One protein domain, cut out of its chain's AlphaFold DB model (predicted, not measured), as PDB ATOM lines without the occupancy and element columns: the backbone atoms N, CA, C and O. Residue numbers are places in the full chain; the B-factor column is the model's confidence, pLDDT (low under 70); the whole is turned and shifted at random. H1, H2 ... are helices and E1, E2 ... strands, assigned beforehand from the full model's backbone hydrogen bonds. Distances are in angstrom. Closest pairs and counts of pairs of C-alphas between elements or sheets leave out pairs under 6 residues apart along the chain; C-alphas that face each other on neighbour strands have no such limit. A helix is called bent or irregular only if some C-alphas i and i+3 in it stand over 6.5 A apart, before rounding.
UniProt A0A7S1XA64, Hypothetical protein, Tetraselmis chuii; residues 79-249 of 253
ATOM      1  N   GLU A  79     131.707 149.552 150.494       80.62
ATOM      2  CA  GLU A  79     131.205 150.618 149.620       80.62
ATOM      3  C   GLU A  79     131.950 151.944 149.845       80.62
ATOM      4  O   GLU A  79     132.436 152.561 148.897       80.62
ATOM      5  N   ARG A  80     132.111 152.357 151.105       85.56
ATOM      6  CA  ARG A  80     132.813 153.581 151.516       85.56
ATOM      7  C   ARG A  80     134.274 153.549 151.132       85.56
ATOM      8  O   ARG A  80     134.777 154.545 150.627       85.56
ATOM      9  N   ALA A  81     134.951 152.422 151.346       87.62
ATOM     10  CA  ALA A  81     136.345 152.269 150.958       87.62
ATOM     11  C   ALA A  81     136.517 152.499 149.456       87.62
ATOM     12  O   ALA A  81     137.434 153.201 149.031       87.62
ATOM     13  N   GLU A  82     135.607 151.954 148.649       87.00
ATOM     14  CA  GLU A  82     135.630 152.145 147.207       87.00
ATOM     15  C   GLU A  82     135.269 153.569 146.783       87.00
ATOM     16  O   GLU A  82     135.896 154.101 145.867       87.00
ATOM     17  N   LEU A  83     134.307 154.218 147.442       87.88
ATOM     18  CA  LEU A  83     134.005 155.633 147.207       87.88
ATOM     19  C   LEU A  83     135.218 156.517 147.523       87.88
ATOM     20  O   LEU A  83     135.601 157.339 146.690       87.88
ATOM     21  N   ILE A  84     135.857 156.300 148.675       91.38
ATOM     22  CA  ILE A  84     137.054 157.022 149.122       91.38
ATOM     23  C   ILE A  84     138.211 156.806 148.140       91.38
ATOM     24  O   ILE A  84     138.826 157.776 147.699       91.38
ATOM     25  N   ALA A  85     138.480 155.563 147.734       91.06
ATOM     26  CA  ALA A  85     139.538 155.261 146.773       91.06
ATOM     27  C   ALA A  85     139.260 155.874 145.392       91.06
ATOM     28  O   ALA A  85     140.139 156.491 144.800       91.06
ATOM     29  N   ASN A  86     138.029 155.785 144.881       89.62
ATOM     30  CA  ASN A  86     137.671 156.412 143.607       89.62
ATOM     31  C   ASN A  86     137.779 157.946 143.666       89.62
ATOM     32  O   ASN A  86     138.180 158.570 142.682       89.62
ATOM     33  N   HIS A  87     137.435 158.555 144.803       90.75
ATOM     34  CA  HIS A  87     137.597 159.989 145.022       90.75
ATOM     35  C   HIS A  87     139.079 160.381 145.043       90.75
ATOM     36  O   HIS A  87     139.468 161.304 144.329       90.75
ATOM     37  N   TRP A  88     139.923 159.607 145.736       93.31
ATOM     38  CA  TRP A  88     141.376 159.785 145.742       93.31
ATOM     39  C   TRP A  88     141.978 159.742 144.334       93.31
ATOM     40  O   TRP A  88     142.762 160.609 143.966       93.31
ATOM     41  N   ILE A  89     141.573 158.780 143.505       91.88
ATOM     42  CA  ILE A  89     142.072 158.658 142.126       91.88
ATOM     43  C   ILE A  89     141.685 159.858 141.242       91.88
ATOM     44  O   ILE A  89     142.392 160.161 140.277       91.88
ATOM     45  N   ARG A  90     140.567 160.530 141.546       89.50
ATOM     46  CA  ARG A  90     140.056 161.680 140.781       89.50
ATOM     47  C   ARG A  90     140.579 163.023 141.284       89.50
ATOM     48  O   ARG A  90     140.839 163.896 140.466       89.50
ATOM     49  N   GLN A  91     140.672 163.202 142.599       90.69
ATOM     50  CA  GLN A  91     140.917 164.501 143.239       90.69
ATOM     51  C   GLN A  91     142.199 164.535 144.082       90.69
ATOM     52  O   GLN A  91     142.581 165.602 144.551       90.69
ATOM     53  N   HIS A  92     142.873 163.394 144.266       91.62
ATOM     54  CA  HIS A  92     144.056 163.247 145.123       91.62
ATOM     55  C   HIS A  92     143.843 163.737 146.566       91.62
ATOM     56  O   HIS A  92     144.774 164.166 147.245       91.62
ATOM     57  N   SER A  93     142.602 163.638 147.039       91.81
ATOM     58  CA  SER A  93     142.164 163.979 148.388       91.81
ATOM     59  C   SER A  93     141.310 162.846 148.957       91.81
ATOM     60  O   SER A  93     140.750 162.033 148.217       91.81
ATOM     61  N   VAL A  94     141.232 162.755 150.285       91.81
ATOM     62  CA  VAL A  94     140.302 161.847 150.966       91.81
ATOM     63  C   VAL A  94     139.048 162.647 151.328       91.81
ATOM     64  O   VAL A  94     139.180 163.700 151.951       91.81
ATOM     65  N   PRO A  95     137.843 162.190 150.943       90.12
ATOM     66  CA  PRO A  95     136.614 162.897 151.272       90.12
ATOM     67  C   PRO A  95     136.289 162.771 152.765       90.12
ATOM     68  O   PRO A  95     136.669 161.808 153.440       90.12
ATOM     69  N   SER A  96     135.545 163.748 153.275       88.06
ATOM     70  CA  SER A  96     134.997 163.717 154.635       88.06
ATOM     71  C   SER A  96     133.880 162.679 154.786       88.06
ATOM     72  O   SER A  96     133.285 162.221 153.807       88.06
ATOM     73  N   THR A  97     133.578 162.318 156.032       85.38
ATOM     74  CA  THR A  97     132.488 161.397 156.395       85.38
ATOM     75  C   THR A  97     131.131 161.860 155.879       85.38
ATOM     76  O   THR A  97     130.392 161.047 155.323       85.38
ATOM     77  N   SER A  98     130.829 163.155 155.991       83.69
ATOM     78  CA  SER A  98     129.590 163.753 155.481       83.69
ATOM     79  C   SER A  98     129.497 163.673 153.957       83.69
ATOM     80  O   SER A  98     128.503 163.184 153.426       83.69
ATOM     81  N   GLN A  99     130.573 164.028 153.245       85.44
ATOM     82  CA  GLN A  99     130.629 163.920 151.784       85.44
ATOM     83  C   GLN A  99     130.404 162.487 151.296       85.44
ATOM     84  O   GLN A  99     129.694 162.276 150.315       85.44
ATOM     85  N   VAL A 100     130.994 161.490 151.966       85.62
ATOM     86  CA  VAL A 100     130.767 160.084 151.608       85.62
ATOM     87  C   VAL A 100     129.327 159.678 151.906       85.62
ATOM     88  O   VAL A 100     128.702 159.081 151.036       85.62
ATOM     89  N   SER A 101     128.769 160.051 153.062       84.12
ATOM     90  CA  SER A 101     127.380 159.721 153.420       84.12
ATOM     91  C   SER A 101     126.351 160.303 152.440       84.12
ATOM     92  O   SER A 101     125.382 159.637 152.062       84.12
ATOM     93  N   ASP A 102     126.599 161.505 151.919       83.25
ATOM     94  CA  ASP A 102     125.761 162.098 150.874       83.25
ATOM     95  C   ASP A 102     125.814 161.301 149.563       83.25
ATOM     96  O   ASP A 102     124.786 161.126 148.895       83.25
ATOM     97  N   MET A 103     126.993 160.778 149.212       81.31
ATOM     98  CA  MET A 103     127.225 159.982 148.003       81.31
ATOM     99  C   MET A 103     126.669 158.551 148.084       81.31
ATOM    100  O   MET A 103     126.446 157.948 147.027       81.31
ATOM    101  N   GLU A 104     126.443 158.020 149.288       80.38
ATOM    102  CA  GLU A 104     125.911 156.674 149.523       80.38
ATOM    103  C   GLU A 104     124.461 156.514 149.037       80.38
ATOM    104  O   GLU A 104     123.608 157.410 149.160       80.38
ATOM    105  N   GLN A 105     124.173 155.328 148.491       75.56
ATOM    106  CA  GLN A 105     122.836 154.921 148.062       75.56
ATOM    107  C   GLN A 105     122.237 153.940 149.074       75.56
ATOM    108  O   GLN A 105     122.533 152.755 149.041       75.56
ATOM    109  N   LEU A 106     121.351 154.426 149.949       73.81
ATOM    110  CA  LEU A 106     120.771 153.611 151.029       73.81
ATOM    111  C   LEU A 106     119.702 152.605 150.562       73.81
ATOM    112  O   LEU A 106     119.552 151.549 151.166       73.81
ATOM    113  N   PHE A 107     118.949 152.920 149.502       68.69
ATOM    114  CA  PHE A 107     117.782 152.126 149.063       68.69
ATOM    115  C   PHE A 107     117.926 151.515 147.668       68.69
ATOM    116  O   PHE A 107     116.967 150.995 147.103       68.69
ATOM    117  N   SER A 108     119.103 151.624 147.064       66.38
ATOM    118  CA  SER A 108     119.395 151.065 145.745       66.38
ATOM    119  C   SER A 108     120.652 150.215 145.834       66.38
ATOM    120  O   SER A 108     121.411 150.340 146.790       66.38
ATOM    121  N   ALA A 109     120.878 149.350 144.842       63.31
ATOM    122  CA  ALA A 109     122.120 148.587 144.786       63.31
ATOM    123  C   ALA A 109     123.319 149.552 144.882       63.31
ATOM    124  O   ALA A 109     123.281 150.571 144.188       63.31
ATOM    125  N   PRO A 110     124.359 149.254 145.683       62.19
ATOM    126  CA  PRO A 110     125.498 150.150 145.881       62.19
ATOM    127  C   PRO A 110     126.039 150.674 144.550       62.19
ATOM    128  O   PRO A 110     126.170 149.900 143.598       62.19
ATOM    129  N   ARG A 111     126.429 151.955 144.463       62.19
ATOM    130  CA  ARG A 111     127.004 152.519 143.214       62.19
ATOM    131  C   ARG A 111     128.194 151.709 142.710       62.19
ATOM    132  O   ARG A 111     128.422 151.588 141.513       62.19
ATOM    133  N   VAL A 112     128.932 151.135 143.649       59.12
ATOM    134  CA  VAL A 112     130.047 150.221 143.424       59.12
ATOM    135  C   VAL A 112     129.626 148.953 142.673       59.12
ATOM    136  O   VAL A 112     130.342 148.512 141.777       59.12
ATOM    137  N   ALA A 113     128.452 148.398 142.983       51.38
ATOM    138  CA  ALA A 113     127.883 147.244 142.292       51.38
ATOM    139  C   ALA A 113     127.350 147.596 140.890       51.38
ATOM    140  O   ALA A 113     127.264 146.717 140.036       51.38
ATOM    141  N   GLN A 114     127.022 148.873 140.655       52.97
ATOM    142  CA  GLN A 114     126.538 149.401 139.374       52.97
ATOM    143  C   GLN A 114     127.662 149.935 138.464       52.97
ATOM    144  O   GLN A 114     127.418 150.243 137.299       52.97
ATOM    145  N   GLY A 115     128.886 150.088 138.982       59.06
ATOM    146  CA  GLY A 115     130.033 150.590 138.224       59.06
ATOM    147  C   GLY A 115     130.570 149.572 137.216       59.06
ATOM    148  O   GLY A 115     130.367 148.371 137.365       59.06
ATOM    149  N   ASN A 116     131.321 150.047 136.212       59.91
ATOM    150  CA  ASN A 116     131.779 149.209 135.096       59.91
ATOM    151  C   ASN A 116     132.598 147.972 135.503       59.91
ATOM    152  O   ASN A 116     132.653 147.041 134.713       59.91
ATOM    153  N   HIS A 117     133.177 147.896 136.708       71.06
ATOM    154  CA  HIS A 117     133.958 146.737 137.164       71.06
ATOM    155  C   HIS A 117     133.866 146.590 138.696       71.06
ATOM    156  O   HIS A 117     134.737 147.106 139.412       71.06
ATOM    157  N   PRO A 118     132.816 145.941 139.233       77.31
ATOM    158  CA  PRO A 118     132.615 145.846 140.679       77.31
ATOM    159  C   PRO A 118     133.709 144.989 141.324       77.31
ATOM    160  O   PRO A 118     134.145 143.996 140.735       77.31
ATOM    161  N   LEU A 119     134.160 145.377 142.520       83.56
ATOM    162  CA  LEU A 119     135.083 144.570 143.318       83.56
ATOM    163  C   LEU A 119     134.272 143.490 144.032       83.56
ATOM    164  O   LEU A 119     133.272 143.780 144.686       83.56
ATOM    165  N   ARG A 120     134.680 142.234 143.882       82.81
ATOM    166  CA  ARG A 120     134.011 141.081 144.481       82.81
ATOM    167  C   ARG A 120     135.004 140.267 145.279       82.81
ATOM    168  O   ARG A 120     136.029 139.842 144.748       82.81
ATOM    169  N   LEU A 121     134.669 140.023 146.536       81.75
ATOM    170  CA  LEU A 121     135.399 139.072 147.354       81.75
ATOM    171  C   LEU A 121     135.025 137.664 146.925       81.75
ATOM    172  O   LEU A 121     133.843 137.343 146.815       81.75
ATOM    173  N   ASN A 122     136.030 136.843 146.653       82.56
ATOM    174  CA  ASN A 122     135.811 135.462 146.276       82.56
ATOM    175  C   ASN A 122     136.882 134.537 146.885       82.56
ATOM    176  O   ASN A 122     137.982 134.994 147.211       82.56
ATOM    177  N   PRO A 123     136.600 133.226 147.001       79.75
ATOM    178  CA  PRO A 123     137.597 132.240 147.403       79.75
ATOM    179  C   PRO A 123     138.766 132.180 146.414       79.75
ATOM    180  O   PRO A 123     138.563 132.312 145.206       79.75
ATOM    181  N   ILE A 124     139.973 131.870 146.898       82.00
ATOM    182  CA  ILE A 124     141.197 131.785 146.073       82.00
ATOM    183  C   ILE A 124     141.036 130.914 144.813       82.00
ATOM    184  O   ILE A 124     141.557 131.254 143.757       82.00
ATOM    185  N   LEU A 125     140.266 129.827 144.909       76.56
ATOM    186  CA  LEU A 125     140.032 128.878 143.814       76.56
ATOM    187  C   LEU A 125     139.234 129.469 142.645       76.56
ATOM    188  O   LEU A 125     139.266 128.929 141.551       76.56
ATOM    189  N   SER A 126     138.523 130.571 142.870       77.62
ATOM    190  CA  SER A 126     137.725 131.256 141.846       77.62
ATOM    191  C   SER A 126     138.454 132.435 141.194       77.62
ATOM    192  O   SER A 126     137.883 133.139 140.357       77.62
ATOM    193  N   LEU A 127     139.703 132.695 141.603       77.62
ATOM    194  CA  LEU A 127     140.503 133.780 141.040       77.62
ATOM    195  C   LEU A 127     141.186 133.388 139.731       77.62
ATOM    196  O   LEU A 127     141.514 134.285 138.961       77.62
ATOM    197  N   ALA A 128     141.411 132.101 139.491       78.44
ATOM    198  CA  ALA A 128     142.126 131.606 138.324       78.44
ATOM    199  C   ALA A 128     141.364 130.437 137.705       78.44
ATOM    200  O   ALA A 128     140.787 129.623 138.429       78.44
ATOM    201  N   CYS A 129     141.379 130.353 136.378       75.38
ATOM    202  CA  CYS A 129     140.821 129.204 135.670       75.38
ATOM    203  C   CYS A 129     141.796 128.021 135.684       75.38
ATOM    204  O   CYS A 129     141.358 126.876 135.760       75.38
ATOM    205  N   ASP A 130     143.103 128.311 135.695       80.19
ATOM    206  CA  ASP A 130     144.170 127.314 135.632       80.19
ATOM    207  C   ASP A 130     145.181 127.451 136.786       80.19
ATOM    208  O   ASP A 130     145.489 128.561 137.239       80.19
ATOM    209  N   PRO A 131     145.799 126.342 137.236       83.12
ATOM    210  CA  PRO A 131     146.806 126.371 138.298       83.12
ATOM    211  C   PRO A 131     148.045 127.205 137.933       83.12
ATOM    212  O   PRO A 131     148.670 127.799 138.811       83.12
ATOM    213  N   THR A 132     148.387 127.302 136.645       84.44
ATOM    214  CA  THR A 132     149.494 128.139 136.156       84.44
ATOM    215  C   THR A 132     149.211 129.630 136.346       84.44
ATOM    216  O   THR A 132     150.099 130.383 136.743       84.44
ATOM    217  N   GLU A 133     147.972 130.059 136.098       81.81
ATOM    218  CA  GLU A 133     147.531 131.440 136.315       81.81
ATOM    219  C   GLU A 133     147.539 131.776 137.814       81.81
ATOM    220  O   GLU A 133     148.023 132.837 138.217       81.81
ATOM    221  N   LEU A 134     147.108 130.832 138.658       84.44
ATOM    222  CA  LEU A 134     147.188 130.987 140.107       84.44
ATOM    223  C   LEU A 134     148.639 131.122 140.597       84.44
ATOM    224  O   LEU A 134     148.924 132.009 141.401       84.44
ATOM    225  N   ASP A 135     149.571 130.297 140.104       86.44
ATOM    226  CA  ASP A 135     150.994 130.401 140.468       86.44
ATOM    227  C   ASP A 135     151.585 131.760 140.061       86.44
ATOM    228  O   ASP A 135     152.326 132.390 140.816       86.44
ATOM    229  N   GLN A 136     151.198 132.277 138.895       85.44
ATOM    230  CA  GLN A 136     151.616 133.603 138.437       85.44
ATOM    231  C   GLN A 136     151.073 134.720 139.336       85.44
ATOM    232  O   GLN A 136     151.835 135.605 139.737       85.44
ATOM    233  N   LEU A 137     149.797 134.658 139.731       86.31
ATOM    234  CA  LEU A 137     149.223 135.590 140.704       86.31
ATOM    235  C   LEU A 137     149.962 135.514 142.047       86.31
ATOM    236  O   LEU A 137     150.347 136.544 142.602       86.31
ATOM    237  N   LEU A 138     150.246 134.310 142.547       87.62
ATOM    238  CA  LEU A 138     151.011 134.120 143.783       87.62
ATOM    239  C   LEU A 138     152.423 134.722 143.698       87.62
ATOM    240  O   LEU A 138     152.912 135.258 144.695       87.62
ATOM    241  N   ARG A 139     153.065 134.693 142.523       88.44
ATOM    242  CA  ARG A 139     154.363 135.350 142.288       88.44
ATOM    243  C   ARG A 139     154.255 136.874 142.299       88.44
ATOM    244  O   ARG A 139     155.104 137.521 142.914       88.44
ATOM    245  N   ILE A 140     153.230 137.445 141.660       87.50
ATOM    246  CA  ILE A 140     152.997 138.902 141.629       87.50
ATOM    247  C   ILE A 140     152.747 139.428 143.050       87.50
ATOM    248  O   ILE A 140     153.389 140.383 143.484       87.50
ATOM    249  N   TYR A 141     151.880 138.751 143.801       89.12
ATOM    250  CA  TYR A 141     151.460 139.127 145.152       89.12
ATOM    251  C   TYR A 141     152.226 138.360 146.244       89.12
ATOM    252  O   TYR A 141     151.697 138.066 147.320       89.12
ATOM    253  N   LYS A 142     153.494 138.007 145.996       87.31
ATOM    254  CA  LYS A 142     154.303 137.231 146.954       87.31
ATOM    255  C   LYS A 142     154.431 137.927 148.314       87.31
ATOM    256  O   LYS A 142     154.499 137.258 149.341       87.31
ATOM    257  N   LYS A 143     154.481 139.260 148.311       88.44
ATOM    258  CA  LYS A 143     154.642 140.092 149.513       88.44
ATOM    259  C   LYS A 143     153.317 140.608 150.081       88.44
ATOM    260  O   LYS A 143     153.324 141.121 151.193       88.44
ATOM    261  N   GLU A 144     152.210 140.448 149.358       90.69
ATOM    262  CA  GLU A 144     150.913 140.984 149.772       90.69
ATOM    263  C   GLU A 144     150.071 139.924 150.477       90.69
ATOM    264  O   GLU A 144     150.213 138.719 150.242       90.69
ATOM    265  N   LYS A 145     149.151 140.397 151.320       89.25
ATOM    266  CA  LYS A 145     148.150 139.582 152.021       89.25
ATOM    267  C   LYS A 145     146.825 139.483 151.269       89.25
ATOM    268  O   LYS A 145     145.806 139.109 151.838       89.25
ATOM    269  N   TYR A 146     146.834 139.799 149.983       90.25
ATOM    270  CA  TYR A 146     145.673 139.683 149.118       90.25
ATOM    271  C   TYR A 146     146.099 139.284 147.706       90.25
ATOM    272  O   TYR A 146     147.252 139.461 147.316       90.25
ATOM    273  N   LEU A 147     145.157 138.726 146.955       90.25
ATOM    274  CA  LEU A 147     145.299 138.372 145.549       90.25
ATOM    275  C   LEU A 147     144.181 139.045 144.774       90.25
ATOM    276  O   LEU A 147     143.040 139.059 145.230       90.25
ATOM    277  N   MET A 148     144.500 139.567 143.595       89.56
ATOM    278  CA  MET A 148     143.511 140.185 142.724       89.56
ATOM    279  C   MET A 148     143.619 139.618 141.316       89.56
ATOM    280  O   MET A 148     144.715 139.543 140.757       89.56
ATOM    281  N   SER A 149     142.476 139.249 140.748       87.50
ATOM    282  CA  SER A 149     142.345 138.777 139.373       87.50
ATOM    283  C   SER A 149     141.154 139.436 138.678       87.50
ATOM    284  O   SER A 149     140.292 140.049 139.310       87.50
ATOM    285  N   CYS A 150     141.121 139.370 137.353       80.56
ATOM    286  CA  CYS A 150     139.981 139.826 136.559       80.56
ATOM    287  C   CYS A 150     139.694 138.769 135.497       80.56
ATOM    288  O   CYS A 150     140.101 138.944 134.344       80.56
ATOM    289  N   PRO A 151     139.068 137.649 135.890       72.31
ATOM    290  CA  PRO A 151     138.800 136.580 134.950       72.31
ATOM    291  C   PRO A 151     137.858 137.083 133.844       72.31
ATOM    292  O   PRO A 151     137.000 137.942 134.093       72.31
ATOM    293  N   PRO A 152     138.008 136.583 132.609       67.31
ATOM    294  CA  PRO A 152     137.078 136.896 131.540       67.31
ATOM    295  C   PRO A 152     135.686 136.358 131.897       67.31
ATOM    296  O   PRO A 152     135.538 135.244 132.399       67.31
ATOM    297  N   THR A 153     134.648 137.154 131.657       63.12
ATOM    298  CA  THR A 153     133.269 136.754 131.953       63.12
ATOM    299  C   THR A 153     132.679 136.014 130.762       63.12
ATOM    300  O   THR A 153     132.602 136.558 129.662       63.12
ATOM    301  N   VAL A 154     132.197 134.792 130.971       60.34
ATOM    302  CA  VAL A 154     131.429 134.071 129.949       60.34
ATOM    303  C   VAL A 154     129.990 134.589 129.977       60.34
ATOM    304  O   VAL A 154     129.337 134.584 131.020       60.34
ATOM    305  N   GLY A 155     129.514 135.119 128.850       60.38
ATOM    306  CA  GLY A 155     128.123 135.528 128.688       60.38
ATOM    307  C   GLY A 155     127.171 134.323 128.673       60.38
ATOM    308  O   GLY A 155     127.617 133.196 128.462       60.38
ATOM    309  N   PRO A 156     125.857 134.543 128.852       56.06
ATOM    310  CA  PRO A 156     124.853 133.474 128.802       56.06
ATOM    311  C   PRO A 156     124.853 132.713 127.465       56.06
ATOM    312  O   PRO A 156     124.531 131.531 127.436       56.06
ATOM    313  N   ASP A 157     125.308 133.358 126.389       67.69
ATOM    314  CA  ASP A 157     125.425 132.777 125.047       67.69
ATOM    315  C   ASP A 157     126.702 131.931 124.855       67.69
ATOM    316  O   ASP A 157     127.067 131.591 123.731       67.69
ATOM    317  N   GLY A 158     127.458 131.657 125.927       56.81
ATOM    318  CA  GLY A 158     128.746 130.954 125.874       56.81
ATOM    319  C   GLY A 158     129.897 131.786 125.295       56.81
ATOM    320  O   GLY A 158     131.044 131.342 125.295       56.81
ATOM    321  N   GLN A 159     129.628 133.010 124.830       54.22
ATOM    322  CA  GLN A 159     130.662 133.918 124.349       54.22
ATOM    323  C   GLN A 159     131.485 134.456 125.518       54.22
ATOM    324  O   GLN A 159     130.958 135.097 126.431       54.22
ATOM    325  N   VAL A 160     132.797 134.230 125.471       56.38
ATOM    326  CA  VAL A 160     133.753 134.849 126.389       56.38
ATOM    327  C   VAL A 160     133.761 136.349 126.105       56.38
ATOM    328  O   VAL A 160     134.359 136.805 125.129       56.38
ATOM    329  N   LYS A 161     133.082 137.140 126.942       56.41
ATOM    330  CA  LYS A 161     133.278 138.588 126.932       56.41
ATOM    331  C   LYS A 161     134.708 138.809 127.400       56.41
ATOM    332  O   LYS A 161     135.118 138.286 128.438       56.41
ATOM    333  N   THR A 162     135.482 139.536 126.599       52.25
ATOM    334  CA  THR A 162     136.872 139.861 126.918       52.25
ATOM    335  C   THR A 162     136.975 140.352 128.361       52.25
ATOM    336  O   THR A 162     136.065 141.007 128.886       52.25
ATOM    337  N   ALA A 163     138.121 140.102 128.999       52.22
ATOM    338  CA  ALA A 163     138.467 140.608 130.328       52.22
ATOM    339  C   ALA A 163     138.411 142.152 130.442       52.22
ATOM    340  O   ALA A 163     138.840 142.710 131.437       52.22
ATOM    341  N   GLN A 164     137.865 142.874 129.457       52.62
ATOM    342  CA  GLN A 164     137.615 144.314 129.397       52.62
ATOM    343  C   GLN A 164     136.291 144.755 130.057       52.62
ATOM    344  O   GLN A 164     136.203 145.919 130.447       52.62
ATOM    345  N   ALA A 165     135.335 143.848 130.317       55.50
ATOM    346  CA  ALA A 165     134.081 144.168 131.031       55.50
ATOM    347  C   ALA A 165     133.804 143.347 132.317       55.50
ATOM    348  O   ALA A 165     132.761 143.513 132.943       55.50
ATOM    349  N   GLY A 166     134.712 142.452 132.721       70.12
ATOM    350  CA  GLY A 166     134.532 141.593 133.899       70.12
ATOM    351  C   GLY A 166     134.762 142.278 135.260       70.12
ATOM    352  O   GLY A 166     135.515 143.264 135.327       70.12
ATOM    353  N   PRO A 167     134.138 141.752 136.336       78.88
ATOM    354  CA  PRO A 167     134.351 142.189 137.716       78.88
ATOM    355  C   PRO A 167     135.801 141.962 138.168       78.88
ATOM    356  O   PRO A 167     136.511 141.107 137.643       78.88
ATOM    357  N   ILE A 168     136.232 142.724 139.172       85.94
ATOM    358  CA  ILE A 168     137.541 142.544 139.807       85.94
ATOM    359  C   ILE A 168     137.351 141.561 140.959       85.94
ATOM    360  O   ILE A 168     136.580 141.832 141.876       85.94
ATOM    361  N   HIS A 169     138.024 140.417 140.915       87.50
ATOM    362  CA  HIS A 169     137.977 139.413 141.972       87.50
ATOM    363  C   HIS A 169     139.112 139.658 142.965       87.50
ATOM    364  O   HIS A 169     140.257 139.870 142.568       87.50
ATOM    365  N   LEU A 170     138.792 139.618 144.255       89.00
ATOM    366  CA  LEU A 170     139.714 139.822 145.365       89.00
ATOM    367  C   LEU A 170     139.625 138.630 146.322       89.00
ATOM    368  O   LEU A 170     138.537 138.267 146.757       89.00
ATOM    369  N   ALA A 171     140.767 138.054 146.683       88.44
ATOM    370  CA  ALA A 171     140.880 137.100 147.782       88.44
ATOM    371  C   ALA A 171     141.804 137.671 148.855       88.44
ATOM    372  O   ALA A 171     142.875 138.196 148.547       88.44
ATOM    373  N   LEU A 172     141.406 137.538 150.117       87.19
ATOM    374  CA  LEU A 172     142.164 138.021 151.268       87.19
ATOM    375  C   LEU A 172     142.777 136.837 152.021       87.19
ATOM    376  O   LEU A 172     142.145 135.795 152.199       87.19
ATOM    377  N   ASP A 173     144.018 136.997 152.466       84.94
ATOM    378  CA  ASP A 173     144.646 136.073 153.409       84.94
ATOM    379  C   ASP A 173     143.977 136.214 154.790       84.94
ATOM    380  O   ASP A 173     143.538 137.301 155.173       84.94
ATOM    381  N   GLN A 174     143.917 135.129 155.568       79.12
ATOM    382  CA  GLN A 174     143.383 135.150 156.943       79.12
ATOM    383  C   GLN A 174     144.068 136.186 157.850       79.12
ATOM    384  O   GLN A 174     143.455 136.696 158.784       79.12
ATOM    385  N   SER A 175     145.337 136.492 157.577       82.38
ATOM    386  CA  SER A 175     146.147 137.463 158.315       82.38
ATOM    387  C   SER A 175     146.078 138.893 157.762       82.38
ATOM    388  O   SER A 175     146.836 139.744 158.224       82.38
ATOM    389  N   ALA A 176     145.210 139.170 156.781       84.44
ATOM    390  CA  ALA A 176     145.082 140.495 156.182       84.44
ATOM    391  C   ALA A 176     144.600 141.537 157.203       84.44
ATOM    392  O   ALA A 176     143.577 141.374 157.874       84.44
ATOM    393  N   THR A 177     145.341 142.635 157.292       87.12
ATOM    394  CA  THR A 177     145.026 143.782 158.144       87.12
ATOM    395  C   THR A 177     144.099 144.767 157.426       87.12
ATOM    396  O   THR A 177     143.851 144.672 156.223       87.12
ATOM    397  N   SER A 178     143.594 145.768 158.151       85.38
ATOM    398  CA  SER A 178     142.842 146.873 157.543       85.38
ATOM    399  C   SER A 178     143.662 147.647 156.506       85.38
ATOM    400  O   SER A 178     143.090 148.160 155.547       85.38
ATOM    401  N   GLU A 179     144.987 147.696 156.657       89.88
ATOM    402  CA  GLU A 179     145.893 148.309 155.683       89.88
ATOM    403  C   GLU A 179     145.948 147.507 154.383       89.88
ATOM    404  O   GLU A 179     145.787 148.085 153.311       89.88
ATOM    405  N   ASP A 180     146.075 146.180 154.473       90.25
ATOM    406  CA  ASP A 180     146.069 145.292 153.304       90.25
ATOM    407  C   ASP A 180     144.747 145.392 152.533       90.25
ATOM    408  O   ASP A 180     144.724 145.449 151.301       90.25
ATOM    409  N   ILE A 181     143.635 145.470 153.270       89.25
ATOM    410  CA  ILE A 181     142.302 145.664 152.701       89.25
ATOM    411  C   ILE A 181     142.232 147.003 151.957       89.25
ATOM    412  O   ILE A 181     141.843 147.037 150.789       89.25
ATOM    413  N   LEU A 182     142.639 148.106 152.590       91.44
ATOM    414  CA  LEU A 182     142.622 149.427 151.959       91.44
ATOM    415  C   LEU A 182     143.548 149.505 150.742       91.44
ATOM    416  O   LEU A 182     143.180 150.113 149.738       91.44
ATOM    417  N   LEU A 183     144.716 148.865 150.804       93.62
ATOM    418  CA  LEU A 183     145.649 148.789 149.686       93.62
ATOM    419  C   LEU A 183     145.020 148.047 148.502       93.62
ATOM    420  O   LEU A 183     145.106 148.521 147.369       93.62
ATOM    421  N   SER A 184     144.327 146.935 148.763       92.12
ATOM    422  CA  SER A 184     143.624 146.182 147.720       92.12
ATOM    423  C   SER A 184     142.509 147.002 147.059       92.12
ATOM    424  O   SER A 184     142.376 146.998 145.835       92.12
ATOM    425  N   VAL A 185     141.756 147.784 147.839       92.12
ATOM    426  CA  VAL A 185     140.710 148.677 147.323       92.12
ATOM    427  C   VAL A 185     141.311 149.805 146.483       92.12
ATOM    428  O   VAL A 185     140.816 150.106 145.394       92.12
ATOM    429  N   LEU A 186     142.408 150.403 146.952       93.88
ATOM    430  CA  LEU A 186     143.126 151.440 146.217       93.88
ATOM    431  C   LEU A 186     143.680 150.899 144.893       93.88
ATOM    432  O   LEU A 186     143.546 151.549 143.853       93.88
ATOM    433  N   GLN A 187     144.234 149.684 144.896       94.00
ATOM    434  CA  GLN A 187     144.672 149.016 143.674       94.00
ATOM    435  C   GLN A 187     143.516 148.792 142.701       94.00
ATOM    436  O   GLN A 187     143.671 149.083 141.515       94.00
ATOM    437  N   ALA A 188     142.356 148.331 143.178       90.81
ATOM    438  CA  ALA A 188     141.182 148.157 142.328       90.81
ATOM    439  C   ALA A 188     140.774 149.481 141.655       90.81
ATOM    440  O   ALA A 188     140.443 149.499 140.468       90.81
ATOM    441  N   ALA A 189     140.858 150.604 142.373       90.44
ATOM    442  CA  ALA A 189     140.576 151.927 141.820       90.44
ATOM    443  C   ALA A 189     141.604 152.357 140.750       90.44
ATOM    444  O   ALA A 189     141.212 152.839 139.684       90.44
ATOM    445  N   HIS A 190     142.905 152.120 140.971       91.50
ATOM    446  CA  HIS A 190     143.935 152.344 139.946       91.50
ATOM    447  C   HIS A 190     143.714 151.474 138.710       91.50
ATOM    448  O   HIS A 190     143.796 151.971 137.588       91.50
ATOM    449  N   LEU A 191     143.396 150.195 138.906       88.88
ATOM    450  CA  LEU A 191     143.154 149.251 137.822       88.88
ATOM    451  C   LEU A 191     141.978 149.701 136.944       88.88
ATOM    452  O   LEU A 191     142.079 149.678 135.719       88.88
ATOM    453  N   ARG A 192     140.889 150.188 137.555       86.56
ATOM    454  CA  ARG A 192     139.745 150.771 136.830       86.56
ATOM    455  C   ARG A 192     140.149 151.986 136.004       86.56
ATOM    456  O   ARG A 192     139.757 152.076 134.844       86.56
ATOM    457  N   LYS A 193     140.943 152.900 136.570       87.88
ATOM    458  CA  LYS A 193     141.443 154.076 135.842       87.88
ATOM    459  C   LYS A 193     142.293 153.667 134.638       87.88
ATOM    460  O   LYS A 193     142.008 154.098 133.526       87.88
ATOM    461  N   MET A 194     143.269 152.784 134.839       86.81
ATOM    462  CA  MET A 194     144.169 152.341 133.768       86.81
ATOM    463  C   MET A 194     143.418 151.611 132.647       86.81
ATOM    464  O   MET A 194     143.733 151.792 131.476       86.81
ATOM    465  N   ARG A 195     142.379 150.837 132.982       80.44
ATOM    466  CA  ARG A 195     141.519 150.146 132.008       80.44
ATOM    467  C   ARG A 195     140.685 151.104 131.157       80.44
ATOM    468  O   ARG A 195     140.442 150.813 129.992       80.44
ATOM    469  N   MET A 196     140.251 152.227 131.730       79.94
ATOM    470  CA  MET A 196     139.554 153.284 130.987       79.94
ATOM    471  C   MET A 196     140.504 154.032 130.043       79.94
ATOM    472  O   MET A 196     140.099 154.409 128.950       79.94
ATOM    473  N   GLU A 197     141.761 154.232 130.449       82.75
ATOM    474  CA  GLU A 197     142.783 154.924 129.648       82.75
ATOM    475  C   GLU A 197     143.379 154.037 128.542       82.75
ATOM    476  O   GLU A 197     143.742 154.541 127.480       82.75
ATOM    477  N   ARG A 198     143.472 152.720 128.771       77.75
ATOM    478  CA  ARG A 198     144.066 151.740 127.845       77.75
ATOM    479  C   ARG A 198     143.129 150.547 127.612       77.75
ATOM    480  O   ARG A 198     143.397 149.444 128.091       77.75
ATOM    481  N   PRO A 199     142.024 150.727 126.869       68.50
ATOM    482  CA  PRO A 199     141.082 149.640 126.610       68.50
ATOM    483  C   PRO A 199     141.684 148.531 125.729       68.50
ATOM    484  O   PRO A 199     141.272 147.377 125.840       68.50
ATOM    485  N   SER A 200     142.667 148.852 124.881       59.94
ATOM    486  CA  SER A 200     143.288 147.944 123.904       59.94
ATOM    487  C   SER A 200     144.175 146.856 124.511       59.94
ATOM    488  O   SER A 200     144.254 145.770 123.950       59.94
ATOM    489  N   ASP A 201     144.811 147.118 125.654       59.03
ATOM    490  CA  ASP A 201     145.906 146.273 126.165       59.03
ATOM    491  C   ASP A 201     145.413 144.999 126.878       59.03
ATOM    492  O   ASP A 201     146.207 144.142 127.282       59.03
ATOM    493  N   GLY A 202     144.089 144.863 127.033       58.75
ATOM    494  CA  GLY A 202     143.468 143.817 127.843       58.75
ATOM    495  C   GLY A 202     143.914 143.884 129.309       58.75
ATOM    496  O   GLY A 202     144.802 144.646 129.692       58.75
ATOM    497  N   ILE A 203     143.306 143.075 130.181       63.09
ATOM    498  CA  ILE A 203     143.866 142.903 131.529       63.09
ATOM    499  C   ILE A 203     145.026 141.925 131.426       63.09
ATOM    500  O   ILE A 203     144.888 140.722 131.613       63.09
ATOM    501  N   SER A 204     146.178 142.480 131.079       69.94
ATOM    502  CA  SER A 204     147.446 141.771 131.074       69.94
ATOM    503  C   SER A 204     148.020 141.715 132.494       69.94
ATOM    504  O   SER A 204     147.802 142.609 133.313       69.94
ATOM    505  N   GLN A 205     148.826 140.696 132.795       74.44
ATOM    506  CA  GLN A 205     149.552 140.595 134.075       74.44
ATOM    507  C   GLN A 205     150.425 141.824 134.355       74.44
ATOM    508  O   GLN A 205     150.629 142.208 135.508       74.44
ATOM    509  N   LEU A 206     150.902 142.467 133.289       81.12
ATOM    510  CA  LEU A 206     151.601 143.740 133.357       81.12
ATOM    511  C   LEU A 206     150.728 144.831 133.995       81.12
ATOM    512  O   LEU A 206     151.180 145.488 134.925       81.12
ATOM    513  N   LEU A 207     149.461 144.951 133.587       84.69
ATOM    514  CA  LEU A 207     148.510 145.924 134.131       84.69
ATOM    515  C   LEU A 207     148.220 145.670 135.620       84.69
ATOM    516  O   LEU A 207     148.141 146.600 136.425       84.69
ATOM    517  N   MET A 208     148.127 144.398 136.018       85.75
ATOM    518  CA  MET A 208     147.994 144.018 137.429       85.75
ATOM    519  C   MET A 208     149.210 144.448 138.250       85.75
ATOM    520  O   MET A 208     149.069 144.994 139.343       85.75
ATOM    521  N   ARG A 209     150.413 144.263 137.707       88.25
ATOM    522  CA  ARG A 209     151.646 144.690 138.366       88.25
ATOM    523  C   ARG A 209     151.777 146.215 138.418       88.25
ATOM    524  O   ARG A 209     152.162 146.744 139.457       88.25
ATOM    525  N   GLU A 210     151.442 146.916 137.339       90.62
ATOM    526  CA  GLU A 210     151.465 148.384 137.270       90.62
ATOM    527  C   GLU A 210     150.486 149.010 138.267       90.62
ATOM    528  O   GLU A 210     150.867 149.908 139.019       90.62
ATOM    529  N   SER A 211     149.252 148.496 138.336       91.44
ATOM    530  CA  SER A 211     148.250 148.967 139.300       91.44
ATOM    531  C   SER A 211     148.692 148.750 140.749       91.44
ATOM    532  O   SER A 211     148.531 149.654 141.567       91.44
ATOM    533  N   LEU A 212     149.311 147.604 141.066       92.88
ATOM    534  CA  LEU A 212     149.868 147.330 142.395       92.88
ATOM    535  C   LEU A 212     150.978 148.324 142.763       92.88
ATOM    536  O   LEU A 212     151.004 148.849 143.877       92.88
ATOM    537  N   VAL A 213     151.898 148.601 141.835       93.81
ATOM    538  CA  VAL A 213     152.994 149.559 142.059       93.81
ATOM    539  C   VAL A 213     152.451 150.975 142.261       93.81
ATOM    540  O   VAL A 213     152.886 151.663 143.184       93.81
ATOM    541  N   ALA A 214     151.480 151.396 141.446       93.88
ATOM    542  CA  ALA A 214     150.834 152.700 141.579       93.88
ATOM    543  C   ALA A 214     150.109 152.842 142.926       93.88
ATOM    544  O   ALA A 214     150.334 153.817 143.640       93.88
ATOM    545  N   ALA A 215     149.330 151.828 143.317       94.50
ATOM    546  CA  ALA A 215     148.625 151.818 144.593       94.50
ATOM    547  C   ALA A 215     149.592 151.942 145.770       94.50
ATOM    548  O   ALA A 215     149.391 152.775 146.645       94.50
ATOM    549  N   LYS A 216     150.689 151.177 145.767       94.69
ATOM    550  CA  LYS A 216     151.706 151.240 146.826       94.69
ATOM    551  C   LYS A 216     152.394 152.590 146.934       94.69
ATOM    552  O   LYS A 216     152.666 153.043 148.044       94.69
ATOM    553  N   ARG A 217     152.690 153.218 145.795       95.06
ATOM    554  CA  ARG A 217     153.295 154.552 145.757       95.06
ATOM    555  C   ARG A 217     152.391 155.575 146.445       95.06
ATOM    556  O   ARG A 217     152.876 156.377 147.239       95.06
ATOM    557  N   ASP A 218     151.091 155.504 146.175       94.69
ATOM    558  CA  ASP A 218     150.123 156.492 146.650       94.69
ATOM    559  C   ASP A 218     149.566 156.135 148.050       94.69
ATOM    560  O   ASP A 218     149.062 157.006 148.764       94.69
ATOM    561  N   PHE A 219     149.726 154.877 148.491       94.69
ATOM    562  CA  PHE A 219     149.123 154.328 149.710       94.69
ATOM    563  C   PHE A 219     149.468 155.114 150.971       94.69
ATOM    564  O   PHE A 219     148.598 155.344 151.802       94.69
ATOM    565  N   ARG A 220     150.716 155.571 151.122       94.06
ATOM    566  CA  ARG A 220     151.128 156.305 152.329       94.06
ATOM    567  C   ARG A 220     150.341 157.604 152.507       94.06
ATOM    568  O   ARG A 220     149.931 157.921 153.621       94.06
ATOM    569  N   LEU A 221     150.153 158.358 151.423       94.19
ATOM    570  CA  LEU A 221     149.417 159.624 151.456       94.19
ATOM    571  C   LEU A 221     147.917 159.375 151.613       94.19
ATOM    572  O   LEU A 221     147.269 160.043 152.413       94.19
ATOM    573  N   PHE A 222     147.399 158.365 150.918       93.81
ATOM    574  CA  PHE A 222     146.015 157.922 151.040       93.81
ATOM    575  C   PHE A 222     145.665 157.501 152.475       93.81
ATOM    576  O   PHE A 222     144.705 157.996 153.059       93.81
ATOM    577  N   TYR A 223     146.482 156.633 153.075       92.81
ATOM    578  CA  TYR A 223     146.274 156.123 154.426       92.81
ATOM    579  C   TYR A 223     146.373 157.229 155.477       92.81
ATOM    580  O   TYR A 223     145.563 157.282 156.400       92.81
ATOM    581  N   LYS A 224     147.317 158.164 155.305       93.00
ATOM    582  CA  LYS A 224     147.387 159.358 156.149       93.00
ATOM    583  C   LYS A 224     146.108 160.196 156.029       93.00
ATOM    584  O   LYS A 224     145.528 160.547 157.048       93.00
ATOM    585  N   GLY A 225     145.629 160.444 154.808       91.62
ATOM    586  CA  GLY A 225     144.394 161.196 154.570       91.62
ATOM    587  C   GLY A 225     143.154 160.551 155.198       91.62
ATOM    588  O   GLY A 225     142.283 161.260 155.689       91.62
ATOM    589  N   ILE A 226     143.084 159.218 155.245       90.88
ATOM    590  CA  ILE A 226     142.017 158.484 155.944       90.88
ATOM    591  C   ILE A 226     141.997 158.850 157.434       90.88
ATOM    592  O   ILE A 226     140.948 159.235 157.952       90.88
ATOM    593  N   HIS A 227     143.146 158.784 158.107       88.88
ATOM    594  CA  HIS A 227     143.248 159.132 159.528       88.88
ATOM    595  C   HIS A 227     143.018 160.624 159.784       88.88
ATOM    596  O   HIS A 227     142.272 160.968 160.701       88.88
ATOM    597  N   ASP A 228     143.588 161.500 158.951       90.12
ATOM    598  CA  ASP A 228     143.452 162.959 159.076       90.12
ATOM    599  C   ASP A 228     141.981 163.403 158.939       90.12
ATOM    600  O   ASP A 228     141.531 164.305 159.643       90.12
ATOM    601  N   MET A 229     141.198 162.722 158.094       88.06
ATOM    602  CA  MET A 229     139.760 162.971 157.914       88.06
ATOM    603  C   MET A 229     138.878 162.246 158.947       88.06
ATOM    604  O   MET A 229     137.650 162.282 158.857       88.06
ATOM    605  N   GLY A 230     139.480 161.594 159.948       83.69
ATOM    606  CA  GLY A 230     138.778 160.991 161.082       83.69
ATOM    607  C   GLY A 230     138.118 159.640 160.797       83.69
ATOM    608  O   GLY A 230     137.300 159.183 161.606       83.69
ATOM    609  N   TRP A 231     138.457 158.990 159.680       86.12
ATOM    610  CA  TRP A 231     137.985 157.644 159.372       86.12
ATOM    611  C   TRP A 231     138.641 156.612 160.286       86.12
ATOM    612  O   TRP A 231     139.823 156.692 160.614       86.12
ATOM    613  N   ARG A 232     137.872 155.595 160.676       82.56
ATOM    614  CA  ARG A 232     138.352 154.466 161.478       82.56
ATOM    615  C   ARG A 232     138.420 153.214 160.605       82.56
ATOM    616  O   ARG A 232     137.381 152.586 160.370       82.56
ATOM    617  N   PRO A 233     139.614 152.834 160.119       72.81
ATOM    618  CA  PRO A 233     139.789 151.609 159.358       72.81
ATOM    619  C   PRO A 233     139.786 150.407 160.311       72.81
ATOM    620  O   PRO A 233     140.818 149.994 160.826       72.81
ATOM    621  N   THR A 234     138.610 149.845 160.574       72.06
ATOM    622  CA  THR A 234     138.474 148.501 161.159       72.06
ATOM    623  C   THR A 234     138.440 147.458 160.039       72.06
ATOM    624  O   THR A 234     138.088 147.813 158.919       72.06
ATOM    625  N   PRO A 235     138.791 146.177 160.255       63.19
ATOM    626  CA  PRO A 235     138.702 145.159 159.204       63.19
ATOM    627  C   PRO A 235     137.242 145.002 158.755       63.19
ATOM    628  O   PRO A 235     136.429 144.441 159.485       63.19
ATOM    629  N   PHE A 236     136.901 145.555 157.589       67.00
ATOM    630  CA  PHE A 236     135.508 145.816 157.209       67.00
ATOM    631  C   PHE A 236     134.979 144.949 156.072       67.00
ATOM    632  O   PHE A 236     133.785 144.967 155.795       67.00
ATOM    633  N   MET A 237     135.856 144.215 155.391       55.00
ATOM    634  CA  MET A 237     135.495 143.540 154.146       55.00
ATOM    635  C   MET A 237     134.763 142.212 154.329       55.00
ATOM    636  O   MET A 237     134.316 141.652 153.341       55.00
ATOM    637  N   LEU A 238     134.645 141.676 155.542       53.34
ATOM    638  CA  LEU A 238     134.099 140.335 155.727       53.34
ATOM    639  C   LEU A 238     133.164 140.303 156.939       53.34
ATOM    640  O   LEU A 238     133.609 140.535 158.071       53.34
ATOM    641  N   SER A 239     131.891 139.966 156.710       57.44
ATOM    642  CA  SER A 239     131.042 139.404 157.768       57.44
ATOM    643  C   SER A 239     131.678 138.116 158.312       57.44
ATOM    644  O   SER A 239     132.534 137.520 157.656       57.44
ATOM    645  N   HIS A 240     131.313 137.683 159.524       54.00
ATOM    646  CA  HIS A 240     131.886 136.468 160.127       54.00
ATOM    647  C   HIS A 240     131.786 135.252 159.181       54.00
ATOM    648  O   HIS A 240     132.767 134.538 158.994       54.00
ATOM    649  N   ASP A 241     130.657 135.105 158.487       52.16
ATOM    650  CA  ASP A 241     130.405 133.995 157.560       52.16
ATOM    651  C   ASP A 241     131.196 134.114 156.244       52.16
ATOM    652  O   ASP A 241     131.645 133.119 155.670       52.16
ATOM    653  N   GLU A 242     131.422 135.336 155.753       54.88
ATOM    654  CA  GLU A 242     132.267 135.569 154.575       54.88
ATOM    655  C   GLU A 242     133.752 135.362 154.885       54.88
ATOM    656  O   GLU A 242     134.497 134.933 153.997       54.88
ATOM    657  N   LYS A 243     134.188 135.603 156.136       59.69
ATOM    658  CA  LYS A 243     135.559 135.293 156.577       59.69
ATOM    659  C   LYS A 243     135.858 133.811 156.409       59.69
ATOM    660  O   LYS A 243     136.899 133.471 155.858       59.69
ATOM    661  N   GLU A 244     134.939 132.940 156.809       56.69
ATOM    662  CA  GLU A 244     135.149 131.493 156.717       56.69
ATOM    663  C   GLU A 244     135.194 130.988 155.268       56.69
ATOM    664  O   GLU A 244     135.948 130.067 154.961       56.69
ATOM    665  N   ARG A 245     134.433 131.609 154.355       56.88
ATOM    666  CA  ARG A 245     134.350 131.174 152.947       56.88
ATOM    667  C   ARG A 245     135.439 131.745 152.045       56.88
ATOM    668  O   ARG A 245     135.868 131.071 151.111       56.88
ATOM    669  N   CYS A 246     135.842 132.994 152.267       57.16
ATOM    670  CA  CYS A 246     136.703 133.722 151.330       57.16
ATOM    671  C   CYS A 246     138.160 133.821 151.786       57.16
ATOM    672  O   CYS A 246     139.014 134.206 150.983       57.16
ATOM    673  N   GLN A 247     138.468 133.484 153.042       61.31
ATOM    674  CA  GLN A 247     139.842 133.527 153.518       61.31
ATOM    675  C   GLN A 247     140.595 132.241 153.198       61.31
ATOM    676  O   GLN A 247     140.139 131.133 153.472       61.31
ATOM    677  N   TYR A 248     141.811 132.400 152.691       64.75
ATOM    678  CA  TYR A 248     142.750 131.299 152.528       64.75
ATOM    679  C   TYR A 248     143.913 131.452 153.510       64.75
ATOM    680  O   TYR A 248     144.316 132.561 153.867       64.75
ATOM    681  N   ARG A 249     144.452 130.320 153.968       59.94
ATOM    682  CA  ARG A 249     145.667 130.276 154.783       59.94
ATOM    683  C   ARG A 249     146.820 129.866 153.883       59.94
ATOM    684  O   ARG A 249     146.841 128.731 153.409       59.94
TER     685      ARG A 249
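This is residues 79 to 249 of the 253 residues of the protein "Hypothetical protein" of Tetraselmis chuii (UniProt A0A7S1XA64). A long helix, H5, runs through the middle of the domain, with a small three-stranded sheet over one side of it and the helices H1 and H6a crossing it at steep angles. H2 and H3 pack on the first residues of H1, while H4 and H7 graze the sheet. The printed part has 171 residues, with seven named helices and three named strands in the order H1 H2 H3 E1 H4 E2 E3 H5 H6 H7. The sheet, in the order E1 E3 E2, is mixed, and the class is mostly helix. The whole is compact, with a radius of gyration of the C-alphas of 15.8 A and spans of 44 by 33 by 32 A.

Find C-alpha 79 at (131.205, 150.618, 149.620); from there H1 runs 18.1 A to residue 91. Next come H2, residues 97 to 103, H3, residues 111 to 114, and strand E1, residues 119 to 121. H4, residues 131 to 140, measures 14.4 A, and E2 is residues 146 to 149. E3, residues 168 to 173, is 16.7 A long. H5, residues 178 to 197, starts at C-alpha 178, (142.842, 146.873, 157.543), and covers 29.0 A. H6, residues 205 to 228, was assigned as one helix by its hydrogen bonds but is bent: C-alphas 217 and 220 are 7.1 A apart. Its arms, H6a, residues 205 to 217, and H6b, residues 220 to 228, stand at a steep tilt of 50 degrees. H7, residues 240 to 246, ends at C-alpha 246, (136.703, 133.722, 151.330).

Start at H1, the hub, which touches three helices. It only just touches H2, with 3 pairs of C-alphas within 8 A, the closest being Arg 80 and Val 100 at 6.8 A. It touches H3 at C-alphas 79 and 112, 6.3 A, and H5 at C-alphas 85 and 186, 5.3 A, the latter at a steep tilt of 52 degrees. E1 and E3 are parallel, with N 120 and O 168 2.8 A apart; the hairpin E2 and E3 is antiparallel, with N 147 and O 171 2.8 A apart. H5 is on one face of this sheet, two layers with helix on one face of a sheet, at a height over the sheet of 9.6 A; it lies over E3 and runs along the strands, at 20 degrees to E3 on the local plane. H5 touches H6a at C-alphas 187 and 215, 4.9 A, running opposite ways. Every O i to N i+4 pair is within hydrogen-bond range in H1, H2, H4, H5, H6a, H6b and H7; H3 is too short for one.

The C-alphas of Asp 157 and Asp 228, the two farthest apart, are 48.9 A apart. The printed part has no cut. The links E2 to E3 and H6 to H7 are long. Look for pLDDT under 70 at residues 107 to 116, 152 to 165, 199 to 204 and 235 to 249.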